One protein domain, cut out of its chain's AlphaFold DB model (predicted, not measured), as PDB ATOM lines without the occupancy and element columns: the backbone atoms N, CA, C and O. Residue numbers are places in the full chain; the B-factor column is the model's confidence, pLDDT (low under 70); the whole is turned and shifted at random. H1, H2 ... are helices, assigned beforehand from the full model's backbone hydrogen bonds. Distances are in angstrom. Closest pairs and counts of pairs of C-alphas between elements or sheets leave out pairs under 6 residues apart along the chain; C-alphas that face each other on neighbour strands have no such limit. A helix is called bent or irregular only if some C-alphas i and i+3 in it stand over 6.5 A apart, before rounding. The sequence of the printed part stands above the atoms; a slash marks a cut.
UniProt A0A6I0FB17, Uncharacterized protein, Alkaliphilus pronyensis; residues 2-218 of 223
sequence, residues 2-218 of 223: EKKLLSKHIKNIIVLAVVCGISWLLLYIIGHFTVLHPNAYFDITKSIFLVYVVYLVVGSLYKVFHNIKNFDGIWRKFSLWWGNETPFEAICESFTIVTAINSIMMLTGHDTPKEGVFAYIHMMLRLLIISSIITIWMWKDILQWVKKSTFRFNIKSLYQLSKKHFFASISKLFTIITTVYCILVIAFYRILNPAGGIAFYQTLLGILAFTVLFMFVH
ATOM      1  N   GLU A   2      86.589  90.798 118.099       54.34
ATOM      2  CA  GLU A   2      87.491  91.634 117.280       54.34
ATOM      3  C   GLU A   2      87.683  93.077 117.770       54.34
ATOM      4  O   GLU A   2      88.819  93.525 117.878       54.34
ATOM      5  N   LYS A   3      86.620  93.798 118.167       54.94
ATOM      6  CA  LYS A   3      86.740  95.202 118.628       54.94
ATOM      7  C   LYS A   3      87.675  95.380 119.839       54.94
ATOM      8  O   LYS A   3      88.382  96.381 119.930       54.94
ATOM      9  N   LYS A   4      87.726  94.399 120.757       60.06
ATOM     10  CA  LYS A   4      88.649  94.414 121.914       60.06
ATOM     11  C   LYS A   4      90.097  94.135 121.499       60.06
ATOM     12  O   LYS A   4      91.009  94.711 122.089       60.06
ATOM     13  N   LEU A   5      90.304  93.272 120.504       58.81
ATOM     14  CA  LEU A   5      91.632  92.974 119.969       58.81
ATOM     15  C   LEU A   5      92.190  94.195 119.223       58.81
ATOM     16  O   LEU A   5      93.300  94.639 119.512       58.81
ATOM     17  N   LEU A   6      91.367  94.798 118.361       60.97
ATOM     18  CA  LEU A   6      91.697  95.996 117.588       60.97
ATOM     19  C   LEU A   6      92.078  97.168 118.505       60.97
ATOM     20  O   LEU A   6      93.126  97.782 118.330       60.97
ATOM     21  N   SER A   7      91.291  97.412 119.559       69.38
ATOM     22  CA  SER A   7      91.577  98.451 120.560       69.38
ATOM     23  C   SER A   7      92.927  98.250 121.268       69.38
ATOM     24  O   SER A   7      93.631  99.221 121.560       69.38
ATOM     25  N   LYS A   8      93.331  96.996 121.515       67.88
ATOM     26  CA  LYS A   8      94.619  96.678 122.146       67.88
ATOM     27  C   LYS A   8      95.798  96.891 121.192       67.88
ATOM     28  O   LYS A   8      96.813  97.441 121.612       67.88
ATOM     29  N   HIS A   9      95.664  96.495 119.926       70.50
ATOM     30  CA  HIS A   9      96.697  96.732 118.913       70.50
ATOM     31  C   HIS A   9      96.891  98.226 118.641       70.50
ATOM     32  O   HIS A   9      98.028  98.686 118.628       70.50
ATOM     33  N   ILE A  10      95.801  98.992 118.545       73.62
ATOM     34  CA  ILE A  10      95.854 100.451 118.374       73.62
ATOM     35  C   ILE A  10      96.602 101.109 119.539       73.62
ATOM     36  O   ILE A  10      97.497 101.917 119.306       73.62
ATOM     37  N   LYS A  11      96.319 100.720 120.791       72.81
ATOM     38  CA  LYS A  11      97.071 101.229 121.952       72.81
ATOM     39  C   LYS A  11      98.569 100.946 121.854       72.81
ATOM     40  O   LYS A  11      99.363 101.838 122.124       72.81
ATOM     41  N   ASN A  12      98.956  99.737 121.452       72.31
ATOM     42  CA  ASN A  12     100.370  99.390 121.311       72.31
ATOM     43  C   ASN A  12     101.058 100.187 120.194       72.31
ATOM     44  O   ASN A  12     102.194 100.615 120.375       72.31
ATOM     45  N   ILE A  13     100.375 100.402 119.065       77.25
ATOM     46  CA  ILE A  13     100.892 101.209 117.950       77.25
ATOM     47  C   ILE A  13     101.095 102.659 118.397       77.25
ATOM     48  O   ILE A  13     102.149 103.228 118.136       77.25
ATOM     49  N   ILE A  14     100.131 103.235 119.122       77.88
ATOM     50  CA  ILE A  14     100.245 104.595 119.671       77.88
ATOM     51  C   ILE A  14     101.442 104.691 120.618       77.88
ATOM     52  O   ILE A  14     102.238 105.617 120.507       77.88
ATOM     53  N   VAL A  15     101.606 103.723 121.522       75.44
ATOM     54  CA  VAL A  15     102.753 103.681 122.441       75.44
ATOM     55  C   VAL A  15     104.072 103.624 121.675       75.44
ATOM     56  O   VAL A  15     104.984 104.388 121.980       75.44
ATOM     57  N   LEU A  16     104.169 102.763 120.663       79.94
ATOM     58  CA  LEU A  16     105.377 102.636 119.855       79.94
ATOM     59  C   LEU A  16     105.677 103.933 119.092       79.94
ATOM     60  O   LEU A  16     106.820 104.376 119.074       79.94
ATOM     61  N   ALA A  17     104.650 104.582 118.540       81.62
ATOM     62  CA  ALA A  17     104.776 105.873 117.870       81.62
ATOM     63  C   ALA A  17     105.256 106.978 118.825       81.62
ATOM     64  O   ALA A  17     106.141 107.750 118.463       81.62
ATOM     65  N   VAL A  18     104.737 107.021 120.056       82.75
ATOM     66  CA  VAL A  18     105.179 107.974 121.090       82.75
ATOM     67  C   VAL A  18     106.635 107.721 121.483       82.75
ATOM     68  O   VAL A  18     107.426 108.661 121.514       82.75
ATOM     69  N   VAL A  19     107.020 106.465 121.733       81.88
ATOM     70  CA  VAL A  19     108.406 106.109 122.083       81.88
ATOM     71  C   VAL A  19     109.365 106.438 120.934       81.88
ATOM     72  O   VAL A  19     110.429 107.010 121.185       81.88
ATOM     73  N   CYS A  20     108.988 106.151 119.685       84.00
ATOM     74  CA  CYS A  20     109.744 106.564 118.500       84.00
ATOM     75  C   CYS A  20     109.883 108.085 118.424       84.00
ATOM     76  O   CYS A  20     111.001 108.577 118.302       84.00
ATOM     77  N   GLY A  21     108.781 108.826 118.562       82.31
ATOM     78  CA  GLY A  21     108.783 110.288 118.497       82.31
ATOM     79  C   GLY A  21     109.683 110.926 119.556       82.31
ATOM     80  O   GLY A  21     110.511 111.772 119.227       82.31
ATOM     81  N   ILE A  22     109.595 110.471 120.809       83.88
ATOM     82  CA  ILE A  22     110.463 110.948 121.898       83.88
ATOM     83  C   ILE A  22     111.929 110.605 121.611       83.88
ATOM     84  O   ILE A  22     112.806 111.450 121.776       83.88
ATOM     85  N   SER A  23     112.208 109.385 121.149       82.00
ATOM     86  CA  SER A  23     113.577 108.950 120.852       82.00
ATOM     87  C   SER A  23     114.196 109.743 119.698       82.00
ATOM     88  O   SER A  23     115.372 110.100 119.754       82.00
ATOM     89  N   TRP A  24     113.407 110.068 118.673       85.31
ATOM     90  CA  TRP A  24     113.831 110.918 117.559       85.31
ATOM     91  C   TRP A  24     114.044 112.367 117.985       85.31
ATOM     92  O   TRP A  24     115.017 112.980 117.554       85.31
ATOM     93  N   LEU A  25     113.184 112.903 118.855       85.00
ATOM     94  CA  LEU A  25     113.362 114.241 119.416       85.00
ATOM     95  C   LEU A  25     114.660 114.330 120.230       85.00
ATOM     96  O   LEU A  25     115.422 115.279 120.077       85.00
ATOM     97  N   LEU A  26     114.946 113.322 121.056       83.62
ATOM     98  CA  LEU A  26     116.194 113.261 121.818       83.62
ATOM     99  C   LEU A  26     117.413 113.180 120.904       83.62
ATOM    100  O   LEU A  26     118.377 113.907 121.124       83.62
ATOM    101  N   LEU A  27     117.361 112.355 119.855       83.88
ATOM    102  CA  LEU A  27     118.412 112.335 118.841       83.88
ATOM    103  C   LEU A  27     118.601 113.689 118.177       83.88
ATOM    104  O   LEU A  27     119.732 114.136 118.053       83.88
ATOM    105  N   TYR A  28     117.514 114.341 117.776       85.12
ATOM    106  CA  TYR A  28     117.567 115.658 117.155       85.12
ATOM    107  C   TYR A  28     118.278 116.673 118.057       85.12
ATOM    108  O   TYR A  28     119.198 117.356 117.614       85.12
ATOM    109  N   ILE A  29     117.930 116.705 119.348       83.50
ATOM    110  CA  ILE A  29     118.595 117.568 120.334       83.50
ATOM    111  C   ILE A  29     120.081 117.209 120.449       83.50
ATOM    112  O   ILE A  29     120.931 118.092 120.415       83.50
ATOM    113  N   ILE A  30     120.421 115.922 120.545       81.69
ATOM    114  CA  ILE A  30     121.810 115.455 120.664       81.69
ATOM    115  C   ILE A  30     122.632 115.759 119.401       81.69
ATOM    116  O   ILE A  30     123.825 116.060 119.505       81.69
ATOM    117  N   GLY A  31     122.005 115.740 118.225       80.88
ATOM    118  CA  GLY A  31     122.624 116.085 116.945       80.88
ATOM    119  C   GLY A  31     123.085 117.535 116.851       80.88
ATOM    120  O   GLY A  31     123.993 117.834 116.083       80.88
ATOM    121  N   HIS A  32     122.544 118.430 117.683       82.50
ATOM    122  CA  HIS A  32     123.079 119.785 117.813       82.50
ATOM    123  C   HIS A  32     124.410 119.844 118.575       82.50
ATOM    124  O   HIS A  32     125.168 120.794 118.399       82.50
ATOM    125  N   PHE A  33     124.707 118.850 119.416       78.00
ATOM    126  CA  PHE A  33     125.905 118.832 120.264       78.00
ATOM    127  C   PHE A  33     126.978 117.856 119.781       78.00
ATOM    128  O   PHE A  33     128.129 117.951 120.209       78.00
ATOM    129  N   THR A  34     126.612 116.898 118.927       74.81
ATOM    130  CA  THR A  34     127.493 115.820 118.470       74.81
ATOM    131  C   THR A  34     127.203 115.452 117.020       74.81
ATOM    132  O   THR A  34     126.060 115.511 116.574       74.81
ATOM    133  N   VAL A  35     128.235 115.029 116.288       76.69
ATOM    134  CA  VAL A  35     128.059 114.481 114.939       76.69
ATOM    135  C   VAL A  35     127.392 113.115 115.065       76.69
ATOM    136  O   VAL A  35     127.985 112.162 115.572       76.69
ATOM    137  N   LEU A  36     126.135 113.034 114.637       75.62
ATOM    138  CA  LEU A  36     125.395 111.781 114.600       75.62
ATOM    139  C   LEU A  36     125.837 110.934 113.410       75.62
ATOM    140  O   LEU A  36     126.123 111.442 112.327       75.62
ATOM    141  N   HIS A  37     125.818 109.620 113.604       73.75
ATOM    142  CA  HIS A  37     125.965 108.677 112.507       73.75
ATOM    143  C   HIS A  37     124.822 108.883 111.489       73.75
ATOM    144  O   HIS A  37     123.678 109.075 111.912       73.75
ATOM    145  N   PRO A  38     125.071 108.798 110.166       76.56
ATOM    146  CA  PRO A  38     124.050 109.038 109.137       76.56
ATOM    147  C   PRO A  38     122.790 108.177 109.310       76.56
ATOM    148  O   PRO A  38     121.687 108.613 108.999       76.56
ATOM    149  N   ASN A  39     122.936 106.984 109.894       81.25
ATOM    150  CA  ASN A  39     121.828 106.062 110.151       81.25
ATOM    151  C   ASN A  39     121.282 106.110 111.591       81.25
ATOM    152  O   ASN A  39     120.546 105.208 111.985       81.25
ATOM    153  N   ALA A  40     121.603 107.137 112.389       78.00
ATOM    154  CA  ALA A  40     121.246 107.193 113.813       78.00
ATOM    155  C   ALA A  40     119.739 107.015 114.078       78.00
ATOM    156  O   ALA A  40     119.345 106.227 114.939       78.00
ATOM    157  N   TYR A  41     118.887 107.693 113.304       81.12
ATOM    158  CA  TYR A  41     117.427 107.584 113.424       81.12
ATOM    159  C   TYR A  41     116.915 106.180 113.080       81.12
ATOM    160  O   TYR A  41     116.032 105.644 113.755       81.12
ATOM    161  N   PHE A  42     117.492 105.561 112.050       81.75
ATOM    162  CA  PHE A  42     117.126 104.218 111.615       81.75
ATOM    163  C   PHE A  42     117.568 103.152 112.624       81.75
ATOM    164  O   PHE A  42     116.784 102.268 112.970       81.75
ATOM    165  N   ASP A  43     118.778 103.279 113.164       79.44
ATOM    166  CA  ASP A  43     119.342 102.369 114.166       79.44
ATOM    167  C   ASP A  43     118.530 102.368 115.468       79.44
ATOM    168  O   ASP A  43     118.271 101.321 116.074       79.44
ATOM    169  N   ILE A  44     118.047 103.540 115.872       80.75
ATOM    170  CA  ILE A  44     117.212 103.676 117.068       80.75
ATOM    171  C   ILE A  44     115.817 103.132 116.833       80.75
ATOM    172  O   ILE A  44     115.286 102.422 117.686       80.75
ATOM    173  N   THR A  45     115.260 103.365 115.649       83.12
ATOM    174  CA  THR A  45     113.986 102.761 115.254       83.12
ATOM    175  C   THR A  45     114.089 101.234 115.270       83.12
ATOM    176  O   THR A  45     113.265 100.575 115.900       83.12
ATOM    177  N   LYS A  46     115.155 100.656 114.694       80.69
ATOM    178  CA  LYS A  46     115.449  99.215 114.782       80.69
ATOM    179  C   LYS A  46     115.548  98.727 116.226       80.69
ATOM    180  O   LYS A  46     114.967  97.694 116.546       80.69
ATOM    181  N   SER A  47     116.229  99.467 117.101       76.00
ATOM    182  CA  SER A  47     116.323  99.117 118.523       76.00
ATOM    183  C   SER A  47     114.949  99.109 119.206       76.00
ATOM    184  O   SER A  47     114.658  98.182 119.959       76.00
ATOM    185  N   ILE A  48     114.074 100.079 118.913       79.94
ATOM    186  CA  ILE A  48     112.695 100.115 119.435       79.94
ATOM    187  C   ILE A  48     111.904  98.897 118.947       79.94
ATOM    188  O   ILE A  48     111.263  98.216 119.749       79.94
ATOM    189  N   PHE A  49     111.986  98.586 117.650       79.75
ATOM    190  CA  PHE A  49     111.335  97.407 117.080       79.75
ATOM    191  C   PHE A  49     111.862  96.110 117.686       79.75
ATOM    192  O   PHE A  49     111.062  95.241 118.014       79.75
ATOM    193  N   LEU A  50     113.173  95.982 117.892       77.19
ATOM    194  CA  LEU A  50     113.770  94.798 118.505       77.19
ATOM    195  C   LEU A  50     113.252  94.593 119.931       77.19
ATOM    196  O   LEU A  50     112.803  93.496 120.258       77.19
ATOM    197  N   VAL A  51     113.226  95.647 120.753       75.38
ATOM    198  CA  VAL A  51     112.656  95.572 122.110       75.38
ATOM    199  C   VAL A  51     111.177  95.180 122.050       75.38
ATOM    200  O   VAL A  51     110.725  94.332 122.819       75.38
ATOM    201  N   TYR A  52     110.423  95.744 121.106       74.50
ATOM    202  CA  TYR A  52     109.010  95.424 120.926       74.50
ATOM    203  C   TYR A  52     108.768  93.981 120.457       74.50
ATOM    204  O   TYR A  52     107.843  93.326 120.937       74.50
ATOM    205  N   VAL A  53     109.597  93.454 119.555       74.62
ATOM    206  CA  VAL A  53     109.532  92.059 119.093       74.62
ATOM    207  C   VAL A  53     109.876  91.111 120.232       74.62
ATOM    208  O   VAL A  53     109.120  90.171 120.465       74.62
ATOM    209  N   VAL A  54     110.948  91.380 120.985       72.06
ATOM    210  CA  VAL A  54     111.289  90.608 122.191       72.06
ATOM    211  C   VAL A  54     110.097  90.592 123.146       72.06
ATOM    212  O   VAL A  54     109.679  89.526 123.595       72.06
ATOM    213  N   TYR A  55     109.469  91.746 123.369       71.62
ATOM    214  CA  TYR A  55     108.258  91.848 124.175       71.62
ATOM    215  C   TYR A  55     107.091  91.007 123.625       71.62
ATOM    216  O   TYR A  55     106.448  90.275 124.383       71.62
ATOM    217  N   LEU A  56     106.804  91.068 122.321       68.81
ATOM    218  CA  LEU A  56     105.729  90.284 121.709       68.81
ATOM    219  C   LEU A  56     105.992  88.783 121.788       68.81
ATOM    220  O   LEU A  56     105.057  88.027 122.055       68.81
ATOM    221  N   VAL A  57     107.234  88.355 121.568       71.00
ATOM    222  CA  VAL A  57     107.634  86.950 121.656       71.00
ATOM    223  C   VAL A  57     107.469  86.465 123.090       71.00
ATOM    224  O   VAL A  57     106.739  85.503 123.310       71.00
ATOM    225  N   VAL A  58     108.023  87.177 124.076       67.38
ATOM    226  CA  VAL A  58     107.881  86.828 125.500       67.38
ATOM    227  C   VAL A  58     106.404  86.781 125.910       67.38
ATOM    228  O   VAL A  58     105.953  85.803 126.505       67.38
ATOM    229  N   GLY A  59     105.614  87.787 125.526       62.25
ATOM    230  CA  GLY A  59     104.184  87.844 125.835       62.25
ATOM    231  C   GLY A  59     103.340  86.781 125.116       62.25
ATOM    232  O   GLY A  59     102.327  86.328 125.657       62.25
ATOM    233  N   SER A  60     103.733  86.368 123.910       60.88
ATOM    234  CA  SER A  60     103.052  85.309 123.151       60.88
ATOM    235  C   SER A  60     103.394  83.933 123.699       60.88
ATOM    236  O   SER A  60     102.477  83.143 123.919       60.88
ATOM    237  N   LEU A  61     104.667  83.681 124.013       64.19
ATOM    238  CA  LEU A  61     105.104  82.481 124.725       64.19
ATOM    239  C   LEU A  61     104.325  82.355 126.038       64.19
ATOM    240  O   LEU A  61     103.676  81.337 126.258       64.19
ATOM    241  N   TYR A  62     104.252  83.424 126.837       58.56
ATOM    242  CA  TYR A  62     103.474  83.429 128.080       58.56
ATOM    243  C   TYR A  62     102.016  82.974 127.882       58.56
ATOM    244  O   TYR A  62     101.522  82.127 128.624       58.56
ATOM    245  N   LYS A  63     101.319  83.491 126.862       58.56
ATOM    246  CA  LYS A  63      99.923  83.113 126.576       58.56
ATOM    247  C   LYS A  63      99.771  81.686 126.062       58.56
ATOM    248  O   LYS A  63      98.847  80.995 126.484       58.56
ATOM    249  N   VAL A  64     100.627  81.274 125.127       59.00
ATOM    250  CA  VAL A  64     100.600  79.926 124.546       59.00
ATOM    251  C   VAL A  64     100.833  78.899 125.650       59.00
ATOM    252  O   VAL A  64     100.061  77.953 125.768       59.00
ATOM    253  N   PHE A  65     101.803  79.141 126.530       54.09
ATOM    254  CA  PHE A  65     102.104  78.241 127.640       54.09
ATOM    255  C   PHE A  65     101.051  78.271 128.750       54.09
ATOM    256  O   PHE A  65     100.719  77.212 129.268       54.09
ATOM    257  N   HIS A  66     100.443  79.421 129.062       53.34
ATOM    258  CA  HIS A  66      99.318  79.479 130.010       53.34
ATOM    259  C   HIS A  66      98.093  78.680 129.523       53.34
ATOM    260  O   HIS A  66      97.296  78.201 130.329       53.34
ATOM    261  N   ASN A  67      97.914  78.524 128.208       53.41
ATOM    262  CA  ASN A  67      96.842  77.695 127.650       53.41
ATOM    263  C   ASN A  67      97.168  76.190 127.656       53.41
ATOM    264  O   ASN A  67      96.258  75.372 127.516       53.41
ATOM    265  N   ILE A  68      98.435  75.808 127.843       56.47
ATOM    266  CA  ILE A  68      98.878  74.413 127.915       56.47
ATOM    267  C   ILE A  68      98.905  73.997 129.393       56.47
ATOM    268  O   ILE A  68      99.907  74.146 130.086       56.47
ATOM    269  N   LYS A  69      97.785  73.444 129.879       47.81
ATOM    270  CA  LYS A  69      97.542  73.050 131.286       47.81
ATOM    271  C   LYS A  69      98.514  72.016 131.900       47.81
ATOM    272  O   LYS A  69      98.369  71.711 133.072       47.81
ATOM    273  N   ASN A  70      99.472  71.465 131.146       47.16
ATOM    274  CA  ASN A  70     100.342  70.358 131.588       47.16
ATOM    275  C   ASN A  70     101.839  70.720 131.713       47.16
ATOM    276  O   ASN A  70     102.659  69.833 131.932       47.16
ATOM    277  N   PHE A  71     102.229  71.995 131.584       48.91
ATOM    278  CA  PHE A  71     103.643  72.429 131.616       48.91
ATOM    279  C   PHE A  71     104.033  73.165 132.920       48.91
ATOM    280  O   PHE A  71     104.834  74.104 132.931       48.91
ATOM    281  N   ASP A  72     103.464  72.729 134.047       50.12
ATOM    282  CA  ASP A  72     103.389  73.484 135.308       50.12
ATOM    283  C   ASP A  72     104.707  73.661 136.085       50.12
ATOM    284  O   ASP A  72     104.820  74.564 136.914       50.12
ATOM    285  N   GLY A  73     105.734  72.840 135.861       48.72
ATOM    286  CA  GLY A  73     106.917  72.837 136.737       48.72
ATOM    287  C   GLY A  73     107.898  73.995 136.506       48.72
ATOM    288  O   GLY A  73     108.374  74.628 137.453       48.72
ATOM    289  N   ILE A  74     108.221  74.264 135.240       42.22
ATOM    290  CA  ILE A  74     109.278  75.210 134.837       42.22
ATOM    291  C   ILE A  74     108.683  76.597 134.556       42.22
ATOM    292  O   ILE A  74     109.245  77.612 134.965       42.22
ATOM    293  N   TRP A  75     107.496  76.657 133.946       39.75
ATOM    294  CA  TRP A  75     106.872  77.923 133.548       39.75
ATOM    295  C   TRP A  75     106.088  78.609 134.662       39.75
ATOM    296  O   TRP A  75     106.082  79.837 134.709       39.75
ATOM    297  N   ARG A  76     105.524  77.872 135.632       43.09
ATOM    298  CA  ARG A  76     104.977  78.493 136.852       43.09
ATOM    299  C   ARG A  76     106.076  79.216 137.628       43.09
ATOM    300  O   ARG A  76     105.829  80.289 138.161       43.09
ATOM    301  N   LYS A  77     107.310  78.690 137.614       42.22
ATOM    302  CA  LYS A  77     108.490  79.378 138.159       42.22
ATOM    303  C   LYS A  77     108.855  80.627 137.353       42.22
ATOM    304  O   LYS A  77     109.134  81.634 137.979       42.22
ATOM    305  N   PHE A  78     108.788  80.600 136.018       40.56
ATOM    306  CA  PHE A  78     109.059  81.771 135.162       40.56
ATOM    307  C   PHE A  78     107.978  82.872 135.263       40.56
ATOM    308  O   PHE A  78     108.280  84.058 135.319       40.56
ATOM    309  N   SER A  79     106.699  82.498 135.348       40.38
ATOM    310  CA  SER A  79     105.591  83.432 135.592       40.38
ATOM    311  C   SER A  79     105.630  84.021 137.006       40.38
ATOM    312  O   SER A  79     105.338  85.200 137.171       40.38
ATOM    313  N   LEU A  80     106.006  83.230 138.019       43.44
ATOM    314  CA  LEU A  80     106.259  83.718 139.383       43.44
ATOM    315  C   LEU A  80     107.536  84.561 139.482       43.44
ATOM    316  O   LEU A  80     107.631  85.390 140.384       43.44
ATOM    317  N   TRP A  81     108.497  84.322 138.585       44.75
ATOM    318  CA  TRP A  81     109.734  85.086 138.457       44.75
ATOM    319  C   TRP A  81     109.406  86.531 138.051       44.75
ATOM    320  O   TRP A  81     109.641  87.417 138.860       44.75
ATOM    321  N   TRP A  82     108.659  86.753 136.959       47.88
ATOM    322  CA  TRP A  82     108.169  88.101 136.594       47.88
ATOM    323  C   TRP A  82     107.033  88.635 137.485       47.88
ATOM    324  O   TRP A  82     106.872  89.840 137.638       47.88
ATOM    325  N   GLY A  83     106.211  87.762 138.077       50.62
ATOM    326  CA  GLY A  83     105.038  88.166 138.863       50.62
ATOM    327  C   GLY A  83     105.352  88.809 140.221       50.62
ATOM    328  O   GLY A  83     104.473  89.444 140.796       50.62
ATOM    329  N   ASN A  84     106.578  88.647 140.730       59.78
ATOM    330  CA  ASN A  84     107.050  89.253 141.985       59.78
ATOM    331  C   ASN A  84     108.158  90.296 141.773       59.78
ATOM    332  O   ASN A  84     108.721  90.790 142.751       59.78
ATOM    333  N   GLU A  85     108.503  90.604 140.525       66.38
ATOM    334  CA  GLU A  85     109.574  91.543 140.217       66.38
ATOM    335  C   GLU A  85     109.110  92.985 140.342       66.38
ATOM    336  O   GLU A  85     108.011  93.375 139.935       66.38
ATOM    337  N   THR A  86     109.981  93.809 140.915       74.56
ATOM    338  CA  THR A  86     109.752  95.249 140.917       74.56
ATOM    339  C   THR A  86     109.892  95.797 139.492       74.56
ATOM    340  O   THR A  86     110.704  95.289 138.717       74.56
ATOM    341  N   PRO A  87     109.185  96.886 139.131       76.75
ATOM    342  CA  PRO A  87     109.341  97.502 137.812       76.75
ATOM    343  C   PRO A  87     110.798  97.847 137.473       76.75
ATOM    344  O   PRO A  87     111.219  97.754 136.327       76.75
ATOM    345  N   PHE A  88     111.592  98.202 138.486       81.19
ATOM    346  CA  PHE A  88     113.021  98.460 138.338       81.19
ATOM    347  C   PHE A  88     113.822  97.209 137.946       81.19
ATOM    348  O   PHE A  88     114.714  97.292 137.101       81.19
ATOM    349  N   GLU A  89     113.507  96.052 138.532       82.88
ATOM    350  CA  GLU A  89     114.151  94.781 138.189       82.88
ATOM    351  C   GLU A  89     113.823  94.378 136.755       82.88
ATOM    352  O   GLU A  89     114.751  94.142 135.984       82.88
ATOM    353  N   ALA A  90     112.552  94.464 136.353       80.94
ATOM    354  CA  ALA A  90     112.135  94.192 134.979       80.94
ATOM    355  C   ALA A  90     112.890  95.064 133.953       80.94
ATOM    356  O   ALA A  90     113.295  94.576 132.891       80.94
ATOM    357  N   ILE A  91     113.131  96.347 134.272       84.94
ATOM    358  CA  ILE A  91     113.936  97.259 133.437       84.94
ATOM    359  C   ILE A  91     115.374  96.775 133.319       84.94
ATOM    360  O   ILE A  91     115.889  96.668 132.204       84.94
ATOM    361  N   CYS A  92     116.018  96.476 134.445       88.00
ATOM    362  CA  CYS A  92     117.413  96.046 134.462       88.00
ATOM    363  C   CYS A  92     117.603  94.728 133.701       88.00
ATOM    364  O   CYS A  92     118.545  94.583 132.921       88.00
ATOM    365  N   GLU A  93     116.703  93.769 133.901       86.56
ATOM    366  CA  GLU A  93     116.745  92.470 133.235       86.56
ATOM    367  C   GLU A  93     116.543  92.598 131.728       86.56
ATOM    368  O   GLU A  93     117.355  92.101 130.942       86.56
ATOM    369  N   SER A  94     115.520  93.346 131.311       85.19
ATOM    370  CA  SER A  94     115.253  93.590 129.892       85.19
ATOM    371  C   SER A  94     116.411  94.330 129.225       85.19
ATOM    372  O   SER A  94     116.826  93.965 128.125       85.19
ATOM    373  N   PHE A  95     116.986  95.331 129.899       90.31
ATOM    374  CA  PHE A  95     118.175  96.032 129.419       90.31
ATOM    375  C   PHE A  95     119.365  95.087 129.260       90.31
ATOM    376  O   PHE A  95     120.035  95.126 128.228       90.31
ATOM    377  N   THR A  96     119.596  94.204 130.230       89.12
ATOM    378  CA  THR A  96     120.692  93.226 130.197       89.12
ATOM    379  C   THR A  96     120.535  92.259 129.024       89.12
ATOM    380  O   THR A  96     121.472  92.091 128.243       89.12
ATOM    381  N   ILE A  97     119.338  91.692 128.837       86.19
ATOM    382  CA  ILE A  97     119.037  90.754 127.746       86.19
ATOM    383  C   ILE A  97     119.221  91.428 126.384       86.19
ATOM    384  O   ILE A  97     119.955  90.922 125.535       86.19
ATOM    385  N   VAL A  98     118.594  92.589 126.176       86.75
ATOM    386  CA  VAL A  98     118.671  93.311 124.896       86.75
ATOM    387  C   VAL A  98     120.109  93.734 124.602       86.75
ATOM    388  O   VAL A  98     120.559  93.637 123.461       86.75
ATOM    389  N   THR A  99     120.851  94.170 125.620       90.25
ATOM    390  CA  THR A  99     122.256  94.559 125.463       90.25
ATOM    391  C   THR A  99     123.131  93.366 125.107       90.25
ATOM    392  O   THR A  99     123.925  93.475 124.179       90.25
ATOM    393  N   ALA A 100     122.958  92.221 125.770       88.44
ATOM    394  CA  ALA A 100     123.708  91.008 125.462       88.44
ATOM    395  C   ALA A 100     123.445  90.528 124.026       88.44
ATOM    396  O   ALA A 100     124.397  90.300 123.279       88.44
ATOM    397  N   ILE A 101     122.172  90.454 123.614       85.06
ATOM    398  CA  ILE A 101     121.786  90.078 122.244       85.06
ATOM    399  C   ILE A 101     122.419  91.036 121.236       85.06
ATOM    400  O   ILE A 101     123.065  90.599 120.287       85.06
ATOM    401  N   ASN A 102     122.287  92.343 121.459       86.50
ATOM    402  CA  ASN A 102     122.831  93.335 120.542       86.50
ATOM    403  C   ASN A 102     124.363  93.285 120.459       86.50
ATOM    404  O   ASN A 102     124.916  93.423 119.372       86.50
ATOM    405  N   SER A 103     125.052  93.087 121.583       87.31
ATOM    406  CA  SER A 103     126.506  92.926 121.585       87.31
ATOM    407  C   SER A 103     126.920  91.690 120.786       87.31
ATOM    408  O   SER A 103     127.833  91.779 119.973       87.31
ATOM    409  N   ILE A 104     126.219  90.563 120.937       87.44
ATOM    410  CA  ILE A 104     126.485  89.352 120.144       87.44
ATOM    411  C   ILE A 104     126.231  89.604 118.653       87.44
ATOM    412  O   ILE A 104     127.061  89.228 117.827       87.44
ATOM    413  N   MET A 105     125.130  90.270 118.291       85.69
ATOM    414  CA  MET A 105     124.818  90.603 116.893       85.69
ATOM    415  C   MET A 105     125.919  91.443 116.234       85.69
ATOM    416  O   MET A 105     126.265  91.205 115.081       85.69
ATOM    417  N   MET A 106     126.504  92.389 116.966       87.06
ATOM    418  CA  MET A 106     127.576  93.237 116.440       87.06
ATOM    419  C   MET A 106     128.920  92.512 116.357       87.06
ATOM    420  O   MET A 106     129.692  92.768 115.439       87.06
ATOM    421  N   LEU A 107     129.191  91.565 117.260       87.44
ATOM    422  CA  LEU A 107     130.396  90.727 117.196       87.44
ATOM    423  C   LEU A 107     130.333  89.661 116.101       87.44
ATOM    424  O   LEU A 107     131.361  89.295 115.542       87.44
ATOM    425  N   THR A 108     129.135  89.169 115.790       87.25
ATOM    426  CA  THR A 108     128.898  88.171 114.733       87.25
ATOM    427  C   THR A 108     128.743  88.795 113.343       87.25
ATOM    428  O   THR A 108     128.641  88.069 112.360       87.25
ATOM    429  N   GLY A 109     128.735  90.130 113.241       84.19
ATOM    430  CA  GLY A 109     128.579  90.856 111.977       84.19
ATOM    431  C   GLY A 109     127.137  90.932 111.461       84.19
ATOM    432  O   GLY A 109     126.920  91.351 110.327       84.19
ATOM    433  N   HIS A 110     126.144  90.556 112.272       82.06
ATOM    434  CA  HIS A 110     124.725  90.696 111.926       82.06
ATOM    435  C   HIS A 110     124.215  92.142 112.015       82.06
ATOM    436  O   HIS A 110     123.198  92.465 111.400       82.06
ATOM    437  N   ASP A 111     124.896  93.009 112.766       80.31
ATOM    438  CA  ASP A 111     124.632  94.450 112.803       80.31
ATOM    439  C   ASP A 111     125.947  95.242 112.820       80.31
ATOM    440  O   ASP A 111     126.989  94.730 113.236       80.31
ATOM    441  N   THR A 112     125.908  96.495 112.367       83.38
ATOM    442  CA  THR A 112     127.104  97.340 112.315       83.38
ATOM    443  C   THR A 112     127.430  97.902 113.700       83.38
ATOM    444  O   THR A 112     126.562  98.530 114.326       83.38
ATOM    445  N   PRO A 113     128.663  97.710 114.207       85.56
ATOM    446  CA  PRO A 113     129.064  98.258 115.492       85.56
ATOM    447  C   PRO A 113     129.048  99.785 115.421       85.56
ATOM    448  O   PRO A 113     129.531 100.385 114.463       85.56
ATOM    449  N   LYS A 114     128.459 100.426 116.432       85.06
ATOM    450  CA  LYS A 114     128.367 101.887 116.467       85.06
ATOM    451  C   LYS A 114     129.689 102.468 116.946       85.06
ATOM    452  O   LYS A 114     130.268 101.964 117.904       85.06
ATOM    453  N   GLU A 115     130.150 103.525 116.292       86.75
ATOM    454  CA  GLU A 115     131.457 104.132 116.544       86.75
ATOM    455  C   GLU A 115     131.352 105.440 117.331       86.75
ATOM    456  O   GLU A 115     130.294 106.073 117.412       86.75
ATOM    457  N   GLY A 116     132.471 105.837 117.932       86.56
ATOM    458  CA  GLY A 116     132.603 107.104 118.630       86.56
ATOM    459  C   GLY A 116     131.722 107.232 119.876       86.56
ATOM    460  O   GLY A 116     131.225 106.264 120.456       86.56
ATOM    461  N   VAL A 117     131.464 108.487 120.250       86.62
ATOM    462  CA  VAL A 117     130.550 108.865 121.344       86.62
ATOM    463  C   VAL A 117     129.119 108.375 121.078       86.62
ATOM    464  O   VAL A 117     128.373 108.079 122.016       86.62
ATOM    465  N   PHE A 118     128.744 108.227 119.803       85.44
ATOM    466  CA  PHE A 118     127.416 107.778 119.404       85.44
ATOM    467  C   PHE A 118     127.077 106.386 119.959       85.44
ATOM    468  O   PHE A 118     125.938 106.169 120.361       85.44
ATOM    469  N   ALA A 119     128.047 105.475 120.085       88.00
ATOM    470  CA  ALA A 119     127.824 104.150 120.669       88.00
ATOM    471  C   ALA A 119     127.278 104.210 122.110       88.00
ATOM    472  O   ALA A 119     126.348 103.485 122.474       88.00
ATOM    473  N   TYR A 120     127.821 105.125 122.914       90.25
ATOM    474  CA  TYR A 120     127.465 105.320 124.321       90.25
ATOM    475  C   TYR A 120     126.112 106.014 124.461       90.25
ATOM    476  O   TYR A 120     125.267 105.596 125.254       90.25
ATOM    477  N   ILE A 121     125.874 107.035 123.634       87.44
ATOM    478  CA  ILE A 121     124.576 107.712 123.537       87.44
ATOM    479  C   ILE A 121     123.488 106.713 123.136       87.44
ATOM    480  O   ILE A 121     122.428 106.659 123.761       87.44
ATOM    481  N   HIS A 122     123.760 105.889 122.125       86.19
ATOM    482  CA  HIS A 122     122.845 104.864 121.640       86.19
ATOM    483  C   HIS A 122     122.482 103.861 122.746       86.19
ATOM    484  O   HIS A 122     121.314 103.496 122.894       86.19
ATOM    485  N   MET A 123     123.451 103.468 123.579       90.50
ATOM    486  CA  MET A 123     123.197 102.606 124.737       90.50
ATOM    487  C   MET A 123     122.337 103.271 125.816       90.50
ATOM    488  O   MET A 123     121.415 102.633 126.331       90.50
ATOM    489  N   MET A 124     122.572 104.548 126.124       91.44
ATOM    490  CA  MET A 124     121.732 105.299 127.066       91.44
ATOM    491  C   MET A 124     120.301 105.466 126.552       91.44
ATOM    492  O   MET A 124     119.339 105.297 127.305       91.44
ATOM    493  N   LEU A 125     120.138 105.732 125.255       87.81
ATOM    494  CA  LEU A 125     118.815 105.844 124.654       87.81
ATOM    495  C   LEU A 125     118.078 104.504 124.664       87.81
ATOM    496  O   LEU A 125     116.880 104.454 124.931       87.81
ATOM    497  N   ARG A 126     118.788 103.395 124.448       87.19
ATOM    498  CA  ARG A 126     118.211 102.056 124.577       87.19
ATOM    499  C   ARG A 126     117.686 101.787 125.987       87.19
ATOM    500  O   ARG A 126     116.582 101.262 126.118       87.19
ATOM    501  N   LEU A 127     118.430 102.166 127.029       90.38
ATOM    502  CA  LEU A 127     117.952 102.061 128.412       90.38
ATOM    503  C   LEU A 127     116.667 102.878 128.621       90.38
ATOM    504  O   LEU A 127     115.714 102.381 129.221       90.38
ATOM    505  N   LEU A 128     116.606 104.094 128.074       87.44
ATOM    506  CA  LEU A 128     115.418 104.949 128.136       87.44
ATOM    507  C   LEU A 128     114.206 104.320 127.427       87.44
ATOM    508  O   LEU A 128     113.098 104.334 127.965       87.44
ATOM    509  N   ILE A 129     114.411 103.756 126.236       82.69
ATOM    510  CA  ILE A 129     113.372 103.074 125.453       82.69
ATOM    511  C   ILE A 129     112.811 101.889 126.243       82.69
ATOM    512  O   ILE A 129     111.596 101.772 126.405       82.69
ATOM    513  N   ILE A 130     113.690 101.036 126.773       84.44
ATOM    514  CA  ILE A 130     113.306  99.859 127.561       84.44
ATOM    515  C   ILE A 130     112.550 100.282 128.823       84.44
ATOM    516  O   ILE A 130     111.473  99.755 129.102       84.44
ATOM    517  N   SER A 131     113.065 101.289 129.534       85.00
ATOM    518  CA  SER A 131     112.412 101.868 130.710       85.00
ATOM    519  C   SER A 131     111.010 102.383 130.388       85.00
ATOM    520  O   SER A 131     110.055 102.090 131.109       85.00
ATOM    521  N   SER A 132     110.850 103.073 129.257       79.81
ATOM    522  CA  SER A 132     109.570 103.631 128.814       79.81
ATOM    523  C   SER A 132     108.553 102.535 128.472       79.81
ATOM    524  O   SER A 132     107.406 102.597 128.916       79.81
ATOM    525  N   ILE A 133     108.969 101.498 127.737       76.75
ATOM    526  CA  ILE A 133     108.106 100.364 127.365       76.75
ATOM    527  C   ILE A 133     107.624  99.619 128.613       76.75
ATOM    528  O   ILE A 133     106.426  99.361 128.754       76.75
ATOM    529  N   ILE A 134     108.530  99.321 129.545       77.62
ATOM    530  CA  ILE A 134     108.183  98.622 130.790       77.62
ATOM    531  C   ILE A 134     107.323  99.506 131.683       77.62
ATOM    532  O   ILE A 134     106.370  99.013 132.285       77.62
ATOM    533  N   THR A 135     107.582 100.815 131.700       76.25
ATOM    534  CA  THR A 135     106.777 101.759 132.475       76.25
ATOM    535  C   THR A 135     105.319 101.761 132.040       76.25
ATOM    536  O   THR A 135     104.401 101.745 132.861       76.25
ATOM    537  N   ILE A 136     105.093 101.730 130.732       73.88
ATOM    538  CA  ILE A 136     103.748 101.674 130.164       73.88
ATOM    539  C   ILE A 136     103.103 100.310 130.433       73.88
ATOM    540  O   ILE A 136     101.906 100.233 130.721       73.88
ATOM    541  N   TRP A 137     103.883  99.231 130.360       70.94
ATOM    542  CA  TRP A 137     103.384  97.876 130.568       70.94
ATOM    543  C   TRP A 137     102.971  97.614 132.025       70.94
ATOM    544  O   TRP A 137     101.865  97.128 132.270       70.94
ATOM    545  N   MET A 138     103.807  98.018 132.981       73.56
ATOM    546  CA  MET A 138     103.591  97.862 134.426       73.56
ATOM    547  C   MET A 138     102.975  99.111 135.066       73.56
ATOM    548  O   MET A 138     103.155  99.355 136.255       73.56
ATOM    549  N   TRP A 139     102.234  99.924 134.303       73.69
ATOM    550  CA  TRP A 139     101.736 101.230 134.761       73.69
ATOM    551  C   TRP A 139     100.995 101.167 136.105       73.69
ATOM    552  O   TRP A 139     101.173 102.024 136.970       73.69
ATOM    553  N   LYS A 140     100.177 100.126 136.311       74.44
ATOM    554  CA  LYS A 140      99.440  99.926 137.568       74.44
ATOM    555  C   LYS A 140     100.373  99.632 138.741       74.44
ATOM    556  O   LYS A 140     100.196 100.222 139.807       74.44
ATOM    557  N   ASP A 141     101.356  98.766 138.534       72.50
ATOM    558  CA  ASP A 141     102.318  98.368 139.562       72.50
ATOM    559  C   ASP A 141     103.264  99.524 139.889       72.50
ATOM    560  O   ASP A 141     103.565  99.759 141.054       72.50
ATOM    561  N   ILE A 142     103.643 100.323 138.889       72.50
ATOM    562  CA  ILE A 142     104.449 101.535 139.062       72.50
ATOM    563  C   ILE A 142     103.687 102.595 139.836       72.50
ATOM    564  O   ILE A 142     104.240 103.149 140.777       72.50
ATOM    565  N   LEU A 143     102.421 102.863 139.511       76.50
ATOM    566  CA  LEU A 143     101.621 103.813 140.287       76.50
ATOM    567  C   LEU A 143     101.480 103.374 141.750       76.50
ATOM    568  O   LEU A 143     101.582 104.202 142.654       76.50
ATOM    569  N   GLN A 144     101.273 102.078 141.998       76.75
ATOM    570  CA  GLN A 144     101.224 101.546 143.360       76.75
ATOM    571  C   GLN A 144     102.580 101.626 144.064       76.75
ATOM    572  O   GLN A 144     102.631 101.980 145.243       76.75
ATOM    573  N   TRP A 145     103.664 101.327 143.350       70.56
ATOM    574  CA  TRP A 145     105.028 101.404 143.855       70.56
ATOM    575  C   TRP A 145     105.412 102.846 144.192       70.56
ATOM    576  O   TRP A 145     105.815 103.104 145.320       70.56
ATOM    577  N   VAL A 146     105.182 103.805 143.291       75.56
ATOM    578  CA  VAL A 146     105.416 105.243 143.512       75.56
ATOM    579  C   VAL A 146     104.590 105.755 144.691       75.56
ATOM    580  O   VAL A 146     105.120 106.461 145.541       75.56
ATOM    581  N   LYS A 147     103.316 105.356 144.801       74.50
ATOM    582  CA  LYS A 147     102.437 105.780 145.904       74.50
ATOM    583  C   LYS A 147     102.867 105.224 147.269       74.50
ATOM    584  O   LYS A 147     102.609 105.859 148.287       74.50
ATOM    585  N   LYS A 148     103.489 104.041 147.302       70.69
ATOM    586  CA  LYS A 148     103.996 103.394 148.529       70.69
ATOM    587  C   LYS A 148     105.461 103.720 148.830       70.69
ATOM    588  O   LYS A 148     105.913 103.485 149.949       70.69
ATOM    589  N   SER A 149     106.209 104.227 147.855       58.50
ATOM    590  CA  SER A 149     107.637 104.480 147.993       58.50
ATOM    591  C   SER A 149     107.872 105.774 148.766       58.50
ATOM    592  O   SER A 149     107.802 106.875 148.227       58.50
ATOM    593  N   THR A 150     108.212 105.644 150.048       51.56
ATOM    594  CA  THR A 150     109.074 106.646 150.675       51.56
ATOM    595  C   THR A 150     110.460 106.423 150.081       51.56
ATOM    596  O   THR A 150     111.101 105.418 150.373       51.56
ATOM    597  N   PHE A 151     110.892 107.310 149.178       52.44
ATOM    598  CA  PHE A 151     112.192 107.249 148.500       52.44
ATOM    599  C   PHE A 151     113.342 107.325 149.525       52.44
ATOM    600  O   PHE A 151     113.948 108.367 149.755       52.44
ATOM    601  N   ARG A 152     113.646 106.208 150.186       50.06
ATOM    602  CA  ARG A 152     114.858 106.014 150.979       50.06
ATOM    603  C   ARG A 152     115.810 105.183 150.132       50.06
ATOM    604  O   ARG A 152     115.785 103.956 150.181       50.06
ATOM    605  N   PHE A 153     116.634 105.863 149.337       51.84
ATOM    606  CA  PHE A 153     117.770 105.241 148.660       51.84
ATOM    607  C   PHE A 153     118.725 104.687 149.718       51.84
ATOM    608  O   PHE A 153     119.518 105.418 150.305       51.84
ATOM    609  N   ASN A 154     118.628 103.390 149.997       53.09
ATOM    610  CA  ASN A 154     119.568 102.716 150.871       53.09
ATOM    611  C   ASN A 154     120.574 101.963 150.002       53.09
ATOM    612  O   ASN A 154     120.238 100.958 149.387       53.09
ATOM    613  N   ILE A 155     121.825 102.421 149.965       55.88
ATOM    614  CA  ILE A 155     122.905 101.758 149.213       55.88
ATOM    615  C   ILE A 155     123.045 100.287 149.645       55.88
ATOM    616  O   ILE A 155     123.388  99.428 148.839       55.88
ATOM    617  N   LYS A 156     122.678  99.952 150.891       55.66
ATOM    618  CA  LYS A 156     122.672  98.565 151.371       55.66
ATOM    619  C   LYS A 156     121.637  97.669 150.682       55.66
ATOM    620  O   LYS A 156     121.891  96.474 150.590       55.66
ATOM    621  N   SER A 157     120.514  98.191 150.175       59.31
ATOM    622  CA  SER A 157     119.515  97.372 149.464       59.31
ATOM    623  C   SER A 157     119.924  97.055 148.022       59.31
ATOM    624  O   SER A 157     119.511  96.029 147.486       59.31
ATOM    625  N   LEU A 158     120.810  97.858 147.421       51.66
ATOM    626  CA  LEU A 158     121.486  97.508 146.165       51.66
ATOM    627  C   LEU A 158     122.408  96.291 146.331       51.66
ATOM    628  O   LEU A 158     122.536  95.488 145.412       51.66
ATOM    629  N   TYR A 159     122.980  96.129 147.528       53.84
ATOM    630  CA  TYR A 159     123.813  94.994 147.932       53.84
ATOM    631  C   TYR A 159     123.058  93.906 148.704       53.84
ATOM    632  O   TYR A 159     123.683  92.948 149.162       53.84
ATOM    633  N   GLN A 160     121.732  93.996 148.865       53.81
ATOM    634  CA  GLN A 160     120.954  92.871 149.387       53.81
ATOM    635  C   GLN A 160     120.862  91.805 148.291       53.81
ATOM    636  O   GLN A 160     119.881  91.689 147.558       53.81
ATOM    637  N   LEU A 161     121.953  91.044 148.161       54.31
ATOM    638  CA  LEU A 161     122.040  89.860 147.330       54.31
ATOM    639  C   LEU A 161     121.059  88.828 147.895       54.31
ATOM    640  O   LEU A 161     121.333  88.174 148.896       54.31
ATOM    641  N   SER A 162     119.905  88.662 147.262       53.56
ATOM    642  CA  SER A 162     119.028  87.530 147.549       53.56
ATOM    643  C   SER A 162     119.326  86.420 146.549       53.56
ATOM    644  O   SER A 162     119.175  86.613 145.344       53.56
ATOM    645  N   LYS A 163     119.689  85.221 147.030       53.72
ATOM    646  CA  LYS A 163     119.841  84.026 146.169       53.72
ATOM    647  C   LYS A 163     118.567  83.694 145.385       53.72
ATOM    648  O   LYS A 163     118.643  83.010 144.372       53.72
ATOM    649  N   LYS A 164     117.409  84.185 145.837       57.41
ATOM    650  CA  LYS A 164     116.114  83.962 145.188       57.41
ATOM    651  C   LYS A 164     115.955  84.753 143.877       57.41
ATOM    652  O   LYS A 164     115.154  84.347 143.048       57.41
ATOM    653  N   HIS A 165     116.752  85.810 143.671       68.38
ATOM    654  CA  HIS A 165     116.723  86.673 142.480       68.38
ATOM    655  C   HIS A 165     118.142  86.943 141.938       68.38
ATOM    656  O   HIS A 165     118.538  88.084 141.712       68.38
ATOM    657  N   PHE A 166     118.939  85.882 141.749       74.88
ATOM    658  CA  PHE A 166     120.335  85.978 141.293       74.88
ATOM    659  C   PHE A 166     120.486  86.761 139.978       74.88
ATOM    660  O   PHE A 166     121.327  87.654 139.881       74.88
ATOM    661  N   PHE A 167     119.630  86.472 138.992       78.81
ATOM    662  CA  PHE A 167     119.645  87.159 137.701       78.81
ATOM    663  C   PHE A 167     119.253  88.638 137.815       78.81
ATOM    664  O   PHE A 167     119.931  89.488 137.237       78.81
ATOM    665  N   ALA A 168     118.247  88.969 138.630       80.12
ATOM    666  CA  ALA A 168     117.866  90.356 138.893       80.12
ATOM    667  C   ALA A 168     119.017  91.140 139.538       80.12
ATOM    668  O   ALA A 168     119.276  92.289 139.182       80.12
ATOM    669  N   SER A 169     119.753  90.534 140.475       80.94
ATOM    670  CA  SER A 169     120.925  91.163 141.096       80.94
ATOM    671  C   SER A 169     122.068  91.395 140.102       80.94
ATOM    672  O   SER A 169     122.629  92.491 140.090       80.94
ATOM    673  N   ILE A 170     122.378  90.417 139.240       86.38
ATOM    674  CA  ILE A 170     123.361  90.590 138.154       86.38
ATOM    675  C   ILE A 170     122.930  91.728 137.233       86.38
ATOM    676  O   ILE A 170     123.722  92.624 136.950       86.38
ATOM    677  N   SER A 171     121.668  91.717 136.809       89.50
ATOM    678  CA  SER A 171     121.121  92.695 135.872       89.50
ATOM    679  C   SER A 171     121.121  94.106 136.456       89.50
ATOM    680  O   SER A 171     121.463  95.061 135.758       89.50
ATOM    681  N   LYS A 172     120.809  94.260 137.751       89.19
ATOM    682  CA  LYS A 172     120.904  95.542 138.470       89.19
ATOM    683  C   LYS A 172     122.338  96.072 138.478       89.19
ATOM    684  O   LYS A 172     122.563  97.213 138.079       89.19
ATOM    685  N   LEU A 173     123.308  95.247 138.882       89.25
ATOM    686  CA  LEU A 173     124.721  95.641 138.905       89.25
ATOM    687  C   LEU A 173     125.239  95.975 137.505       89.25
ATOM    688  O   LEU A 173     125.858  97.020 137.317       89.25
ATOM    689  N   PHE A 174     124.934  95.132 136.519       92.31
ATOM    690  CA  PHE A 174     125.286  95.361 135.121       92.31
ATOM    691  C   PHE A 174     124.726  96.691 134.611       92.31
ATOM    692  O   PHE A 174     125.469  97.492 134.044       92.31
ATOM    693  N   THR A 175     123.440  96.954 134.853       92.81
ATOM    694  CA  THR A 175     122.772  98.183 134.408       92.81
ATOM    695  C   THR A 175     123.393  99.411 135.065       92.81
ATOM    696  O   THR A 175     123.674 100.387 134.373       92.81
ATOM    697  N   ILE A 176     123.675  99.363 136.370       91.50
ATOM    698  CA  ILE A 176     124.297 100.478 137.101       91.50
ATOM    699  C   ILE A 176     125.709 100.749 136.585       91.50
ATOM    700  O   ILE A 176     126.005 101.885 136.221       91.50
ATOM    701  N   ILE A 177     126.559  99.722 136.507       92.69
ATOM    702  CA  ILE A 177     127.944  99.868 136.035       92.69
ATOM    703  C   ILE A 177     127.954 100.396 134.601       92.69
ATOM    704  O   ILE A 177     128.656 101.359 134.311       92.69
ATOM    705  N   THR A 178     127.128  99.823 133.721       93.62
ATOM    706  CA  THR A 178     127.025 100.249 132.318       93.62
ATOM    707  C   THR A 178     126.533 101.689 132.200       93.62
ATOM    708  O   THR A 178     127.076 102.454 131.408       93.62
ATOM    709  N   THR A 179     125.540 102.080 133.002       93.75
ATOM    710  CA  THR A 179     124.998 103.447 133.011       93.75
ATOM    711  C   THR A 179     126.052 104.447 133.472       93.75
ATOM    712  O   THR A 179     126.293 105.438 132.789       93.75
ATOM    713  N   VAL A 180     126.728 104.170 134.591       93.31
ATOM    714  CA  VAL A 180     127.807 105.024 135.109       93.31
ATOM    715  C   VAL A 180     128.946 105.117 134.097       93.31
ATOM    716  O   VAL A 180     129.400 106.217 133.794       93.31
ATOM    717  N   TYR A 181     129.358 103.990 133.517       92.94
ATOM    718  CA  TYR A 181     130.384 103.942 132.479       92.94
ATOM    719  C   TYR A 181     130.009 104.804 131.266       92.94
ATOM    720  O   TYR A 181     130.800 105.650 130.852       92.94
ATOM    721  N   CYS A 182     128.790 104.663 130.737       92.62
ATOM    722  CA  CYS A 182     128.332 105.462 129.600       92.62
ATOM    723  C   CYS A 182     128.263 106.954 129.941       92.62
ATOM    724  O   CYS A 182     128.724 107.771 129.149       92.62
ATOM    725  N   ILE A 183     127.742 107.321 131.118       92.19
ATOM    726  CA  ILE A 183     127.670 108.721 131.559       92.19
ATOM    727  C   ILE A 183     129.069 109.325 131.684       92.19
ATOM    728  O   ILE A 183     129.283 110.431 131.199       92.19
ATOM    729  N   LEU A 184     130.028 108.612 132.282       91.81
ATOM    730  CA  LEU A 184     131.405 109.093 132.412       91.81
ATOM    731  C   LEU A 184     132.056 109.292 131.041       91.81
ATOM    732  O   LEU A 184     132.642 110.344 130.792       91.81
ATOM    733  N   VAL A 185     131.911 108.333 130.124       90.62
ATOM    734  CA  VAL A 185     132.481 108.461 128.775       90.62
ATOM    735  C   VAL A 185     131.840 109.613 127.998       90.62
ATOM    736  O   VAL A 185     132.549 110.362 127.329       90.62
ATOM    737  N   ILE A 186     130.524 109.801 128.119       88.75
ATOM    738  CA  ILE A 186     129.816 110.928 127.498       88.75
ATOM    739  C   ILE A 186     130.247 112.255 128.132       88.75
ATOM    740  O   ILE A 186     130.484 113.212 127.407       88.75
ATOM    741  N   ALA A 187     130.386 112.340 129.457       87.94
ATOM    742  CA  ALA A 187     130.770 113.574 130.144       87.94
ATOM    743  C   ALA A 187     132.204 114.007 129.798       87.94
ATOM    744  O   ALA A 187     132.470 115.192 129.598       87.94
ATOM    745  N   PHE A 188     133.118 113.042 129.672       89.94
ATOM    746  CA  PHE A 188     134.536 113.279 129.405       89.94
ATOM    747  C   PHE A 188     134.934 113.000 127.946       89.94
ATOM    748  O   PHE A 188     136.111 112.778 127.663       89.94
ATOM    749  N   TYR A 189     133.987 113.041 127.000       87.38
ATOM    750  CA  TYR A 189     134.232 112.627 125.610       87.38
ATOM    751  C   TYR A 189     135.377 113.388 124.928       87.38
ATOM    752  O   TYR A 189     136.132 112.795 124.162       87.38
ATOM    753  N   ARG A 190     135.540 114.682 125.243       83.62
ATOM    754  CA  ARG A 190     136.615 115.534 124.700       83.62
ATOM    755  C   ARG A 190     138.009 115.123 125.169       83.62
ATOM    756  O   ARG A 190     138.983 115.426 124.494       83.62
ATOM    757  N   ILE A 191     138.098 114.484 126.334       88.06
ATOM    758  CA  ILE A 191     139.361 114.051 126.941       88.06
ATOM    759  C   ILE A 191     139.649 112.599 126.558       88.06
ATOM    760  O   ILE A 191     140.780 112.259 126.228       88.06
ATOM    761  N   LEU A 192     138.625 111.743 126.590       83.75
ATOM    762  CA  LEU A 192     138.775 110.302 126.396       83.75
ATOM    763  C   LEU A 192     138.836 109.874 124.925       83.75
ATOM    764  O   LEU A 192     139.302 108.769 124.669       83.75
ATOM    765  N   ASN A 193     138.353 110.700 123.983       84.25
ATOM    766  CA  ASN A 193     138.243 110.379 122.551       84.25
ATOM    767  C   ASN A 193     137.801 108.921 122.302       84.25
ATOM    768  O   ASN A 193     138.543 108.128 121.716       84.25
ATOM    769  N   PRO A 194     136.613 108.530 122.799       85.06
ATOM    770  CA  PRO A 194     136.218 107.132 122.810       85.06
ATOM    771  C   PRO A 194     136.005 106.622 121.382       85.06
ATOM    772  O   PRO A 194     135.186 107.163 120.644       85.06
ATOM    773  N   ALA A 195     136.711 105.551 121.013       81.62
ATOM    774  CA  ALA A 195     136.620 104.954 119.679       81.62
ATOM    775  C   ALA A 195     135.264 104.265 119.413       81.62
ATOM    776  O   ALA A 195     134.808 104.207 118.274       81.62
ATOM    777  N   GLY A 196     134.587 103.764 120.454       85.00
ATOM    778  CA  GLY A 196     133.383 102.946 120.292       85.00
ATOM    779  C   GLY A 196     133.691 101.619 119.580       85.00
ATOM    780  O   GLY A 196     134.696 100.965 119.865       85.00
ATOM    781  N   GLY A 197     132.819 101.207 118.663       87.69
ATOM    782  CA  GLY A 197     133.037 100.076 117.765       87.69
ATOM    783  C   GLY A 197     132.972  98.714 118.461       87.69
ATOM    784  O   GLY A 197     132.345  98.548 119.507       87.69
ATOM    785  N   ILE A 198     133.640  97.714 117.882       88.06
ATOM    786  CA  ILE A 198     133.682  96.331 118.399       88.06
ATOM    787  C   ILE A 198     134.192  96.282 119.847       88.06
ATOM    788  O   ILE A 198     133.617  95.580 120.681       88.06
ATOM    789  N   ALA A 199     135.225  97.071 120.161       88.56
ATOM    790  CA  ALA A 199     135.838  97.120 121.487       88.56
ATOM    791  C   ALA A 199     134.839  97.540 122.579       88.56
ATOM    792  O   ALA A 199     134.860  97.005 123.691       88.56
ATOM    793  N   PHE A 200     133.911  98.447 122.261       91.56
ATOM    794  CA  PHE A 200     132.846  98.837 123.182       91.56
ATOM    795  C   PHE A 200     131.909  97.663 123.508       91.56
ATOM    796  O   PHE A 200     131.637  97.404 124.679       91.56
ATOM    797  N   TYR A 201     131.470  96.893 122.509       90.44
ATOM    798  CA  TYR A 201     130.584  95.741 122.735       90.44
ATOM    799  C   TYR A 201     131.282  94.582 123.450       90.44
ATOM    800  O   TYR A 201     130.665  93.923 124.289       90.44
ATOM    801  N   GLN A 202     132.576  94.380 123.193       91.12
ATOM    802  CA  GLN A 202     133.405  93.464 123.980       91.12
ATOM    803  C   GLN A 202     133.499  93.918 125.438       91.12
ATOM    804  O   GLN A 202     133.334  93.099 126.339       91.12
ATOM    805  N   THR A 203     133.679  95.219 125.682       93.12
ATOM    806  CA  THR A 203     133.696  95.792 127.037       93.12
ATOM    807  C   THR A 203     132.362  95.562 127.745       93.12
ATOM    808  O   THR A 203     132.356  95.149 128.900       93.12
ATOM    809  N   LEU A 204     131.226  95.742 127.062       92.81
ATOM    810  CA  LEU A 204     129.904  95.457 127.631       92.81
ATOM    811  C   LEU A 204     129.750  93.982 128.029       92.81
ATOM    812  O   LEU A 204     129.287  93.691 129.132       92.81
ATOM    813  N   LEU A 205     130.165  93.044 127.172       92.88
ATOM    814  CA  LEU A 205     130.154  91.618 127.522       92.88
ATOM    815  C   LEU A 205     131.147  91.290 128.641       92.88
ATOM    816  O   LEU A 205     130.841  90.467 129.498       92.88
ATOM    817  N   GLY A 206     132.296  91.965 128.678       92.69
ATOM    818  CA  GLY A 206     133.276  91.862 129.755       92.69
ATOM    819  C   GLY A 206     132.713  92.332 131.097       92.69
ATOM    820  O   GLY A 206     132.856  91.625 132.090       92.69
ATOM    821  N   ILE A 207     132.001  93.464 131.128       93.38
ATOM    822  CA  ILE A 207     131.295  93.958 132.322       93.38
ATOM    823  C   ILE A 207     130.246  92.938 132.768       93.38
ATOM    824  O   ILE A 207     130.163  92.640 133.957       93.38
ATOM    825  N   LEU A 208     129.470  92.369 131.840       92.31
ATOM    826  CA  LEU A 208     128.480  91.339 132.164       92.31
ATOM    827  C   LEU A 208     129.133  90.065 132.724       92.31
ATOM    828  O   LEU A 208     128.687  89.530 133.735       92.31
ATOM    829  N   ALA A 209     130.207  89.584 132.101       91.00
ATOM    830  CA  ALA A 209     130.950  88.426 132.589       91.00
ATOM    831  C   ALA A 209     131.545  88.698 133.979       91.00
ATOM    832  O   ALA A 209     131.458  87.851 134.869       91.00
ATOM    833  N   PHE A 210     132.082  89.901 134.192       92.00
ATOM    834  CA  PHE A 210     132.604  90.337 135.479       92.00
ATOM    835  C   PHE A 210     131.514  90.387 136.554       92.00
ATOM    836  O   PHE A 210     131.737  89.874 137.647       92.00
ATOM    837  N   THR A 211     130.328  90.936 136.272       88.25
ATOM    838  CA  THR A 211     129.234  90.967 137.259       88.25
ATOM    839  C   THR A 211     128.729  89.569 137.592       88.25
ATOM    840  O   THR A 211     128.466  89.287 138.761       88.25
ATOM    841  N   VAL A 212     128.651  88.668 136.607       86.44
ATOM    842  CA  VAL A 212     128.330  87.252 136.835       86.44
ATOM    843  C   VAL A 212     129.379  86.606 137.744       86.44
ATOM    844  O   VAL A 212     129.021  86.040 138.776       86.44
ATOM    845  N   LEU A 213     130.667  86.729 137.409       86.75
ATOM    846  CA  LEU A 213     131.769  86.160 138.190       86.75
ATOM    847  C   LEU A 213     131.817  86.721 139.612       86.75
ATOM    848  O   LEU A 213     131.906  85.957 140.571       86.75
ATOM    849  N   PHE A 214     131.692  88.038 139.765       84.94
ATOM    850  CA  PHE A 214     131.643  88.706 141.062       84.94
ATOM    851  C   PHE A 214     130.516  88.143 141.938       84.94
ATOM    852  O   PHE A 214     130.727  87.821 143.107       84.94
ATOM    853  N   MET A 215     129.334  87.940 141.355       80.00
ATOM    854  CA  MET A 215     128.177  87.371 142.051       80.00
ATOM    855  C   MET A 215     128.342  85.878 142.377       80.00
ATOM    856  O   MET A 215     127.804  85.413 143.384       80.00
ATOM    857  N   PHE A 216     129.093  85.128 141.567       80.00
ATOM    858  CA  PHE A 216     129.462  83.738 141.858       80.00
ATOM    859  C   PHE A 216     130.491  83.629 142.993       80.00
ATOM    860  O   PHE A 216     130.358  82.751 143.845       80.00
ATOM    861  N   VAL A 217     131.494  84.513 143.022       80.19
ATOM    862  CA  VAL A 217     132.588  84.516 144.015       80.19
ATOM    863  C   VAL A 217     132.145  85.093 145.361       80.19
ATOM    864  O   VAL A 217     132.661  84.703 146.410       80.19
ATOM    865  N   HIS A 218     131.163  85.995 145.371       71.94
ATOM    866  CA  HIS A 218     130.574  86.547 146.591       71.94
ATOM    867  C   HIS A 218     129.109  86.128 146.734       71.94
ATOM    868  O   HIS A 218     128.210  86.971 146.667       71.94
TER     869      HIS A 218
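What this domain is: This is residues 2 to 218 of the 223 residues of an uncharacterized protein of Alkaliphilus pronyensis (UniProt A0A6I0FB17). Six long helices make three pairs: H4 and H5 are the core pair, H1 and H2 pack on H5 from one side, and H8 and H10 pack across the core pair from the other. The short helices H3, H6, H7 and H9 lie at the margins, and residues 2 to 11 of H1 and residues 146 to 157, with parts of H6 and H7, stick out. The printed part has 217 residues with ten named helices, H1 to H10 in chain order, and no named strand; its class is all helix. It is compact, with a radius of gyration of the C-alphas of 18.6 A and spans of 56 by 49 by 40 A.

How they stand to each other: H1, residues 2 to 31, touches H2, residues 40 to 67, with its residues 16 to 27 alone; the closest C-alphas, of Trp 24 and Tyr 41, are 6.4 A apart. The two form a helical hairpin, opposite ways at a shallow tilt of 30 degrees. H3, residues 72 to 83, is close to H2 but not clearly touching, with the C-alphas of Phe 65 and Trp 75 closest at 7.6 A. H4, residues 87 to 107, and H5, residues 116 to 137, form a second helical hairpin, at a steep tilt of 40 degrees, with the C-alphas of Ile 91 and Ser 131 closest at 5.6 A. H5 is the hub, touching five helices. With H1 and H2 it makes a bundle, three helices grouped together: the C-alphas of Val 19 and Ile 129, and those of Ile 48 and Ile 129, are the closest, each pair 6.7 A apart. H2 and H5 run the same way at a tilt of 35.5 degrees, only just steep. H6, residues 139 to 148, is close to H5 but not clearly touching, about perpendicular at 88 degrees, with the C-alphas of Thr 135 and Ile 142 closest at 7.0 A. H7, residues 155 to 158, is close to H8, residues 163 to 187, but not clearly touching, with the C-alphas of Leu 158 and Lys 172 closest at 8.0 A. H8 touches H4 at a steep tilt of 66 degrees, with the C-alphas of Glu 93 and Ser 171 closest at 5.1 A, and touches H5 at Tyr 120 and Cys 182, whose C-alphas, the closest, are 5.4 A apart. H9, residues 189 to 192, is close to H8 but not clearly touching, with the C-alphas of Val 185 and Leu 192 closest at 7.0 A. H10, residues 197 to 217, touches H4, with the C-alphas of Ser 103 and Tyr 201 closest at 5.1 A, and H8, opposite ways at 36 degrees, only just steep, with the C-alphas of Phe 174 and Leu 208 closest at 5.9 A. H5 and H10 only just touch, only at their ends, with 3 pairs of C-alphas within 8 A, those of Gly 116 and Gly 197 closest at 7.1 A. H1 is apart from H8 and H10, and so is H2. Of the eight pairs of helices that touch and have a tilt, leaving out H5 and H10, which touch only at their ends, two are at a shallow tilt: the helix packing is mostly crossed. Each O i to N i+4 pair is within hydrogen-bond range in H1, H2, H4 and H6; the counts are 6 of 8 in H3, 17 of 18 in H5, 19 of 21 in H8 and 16 of 17 in H10, while H7 and H9 are too short for such a pair.

Where its parts are: H1 begins at C-alpha 2, (87.491, 91.634, 117.280), and is 42.8 A long; H2 is 40.7 A, H4 30.2 A and H5 32.9 A. H8, 35.3 A, is irregular, with C-alphas 164 and 167 8.9 A apart, and has a kink of 27 degrees near residue 170. H10, 30.5 A, ends at C-alpha 217, (132.588, 84.516, 144.015).

The domain as a whole: The two C-alphas farthest apart, of Asn 70 and Ile 191, are 58.8 A apart. The printed part has no cut and no long link. Mean pLDDT of the printed part is 76.2; it is under 70 in residues 2 to 8, 56, 58 to 85 and 149 to 165.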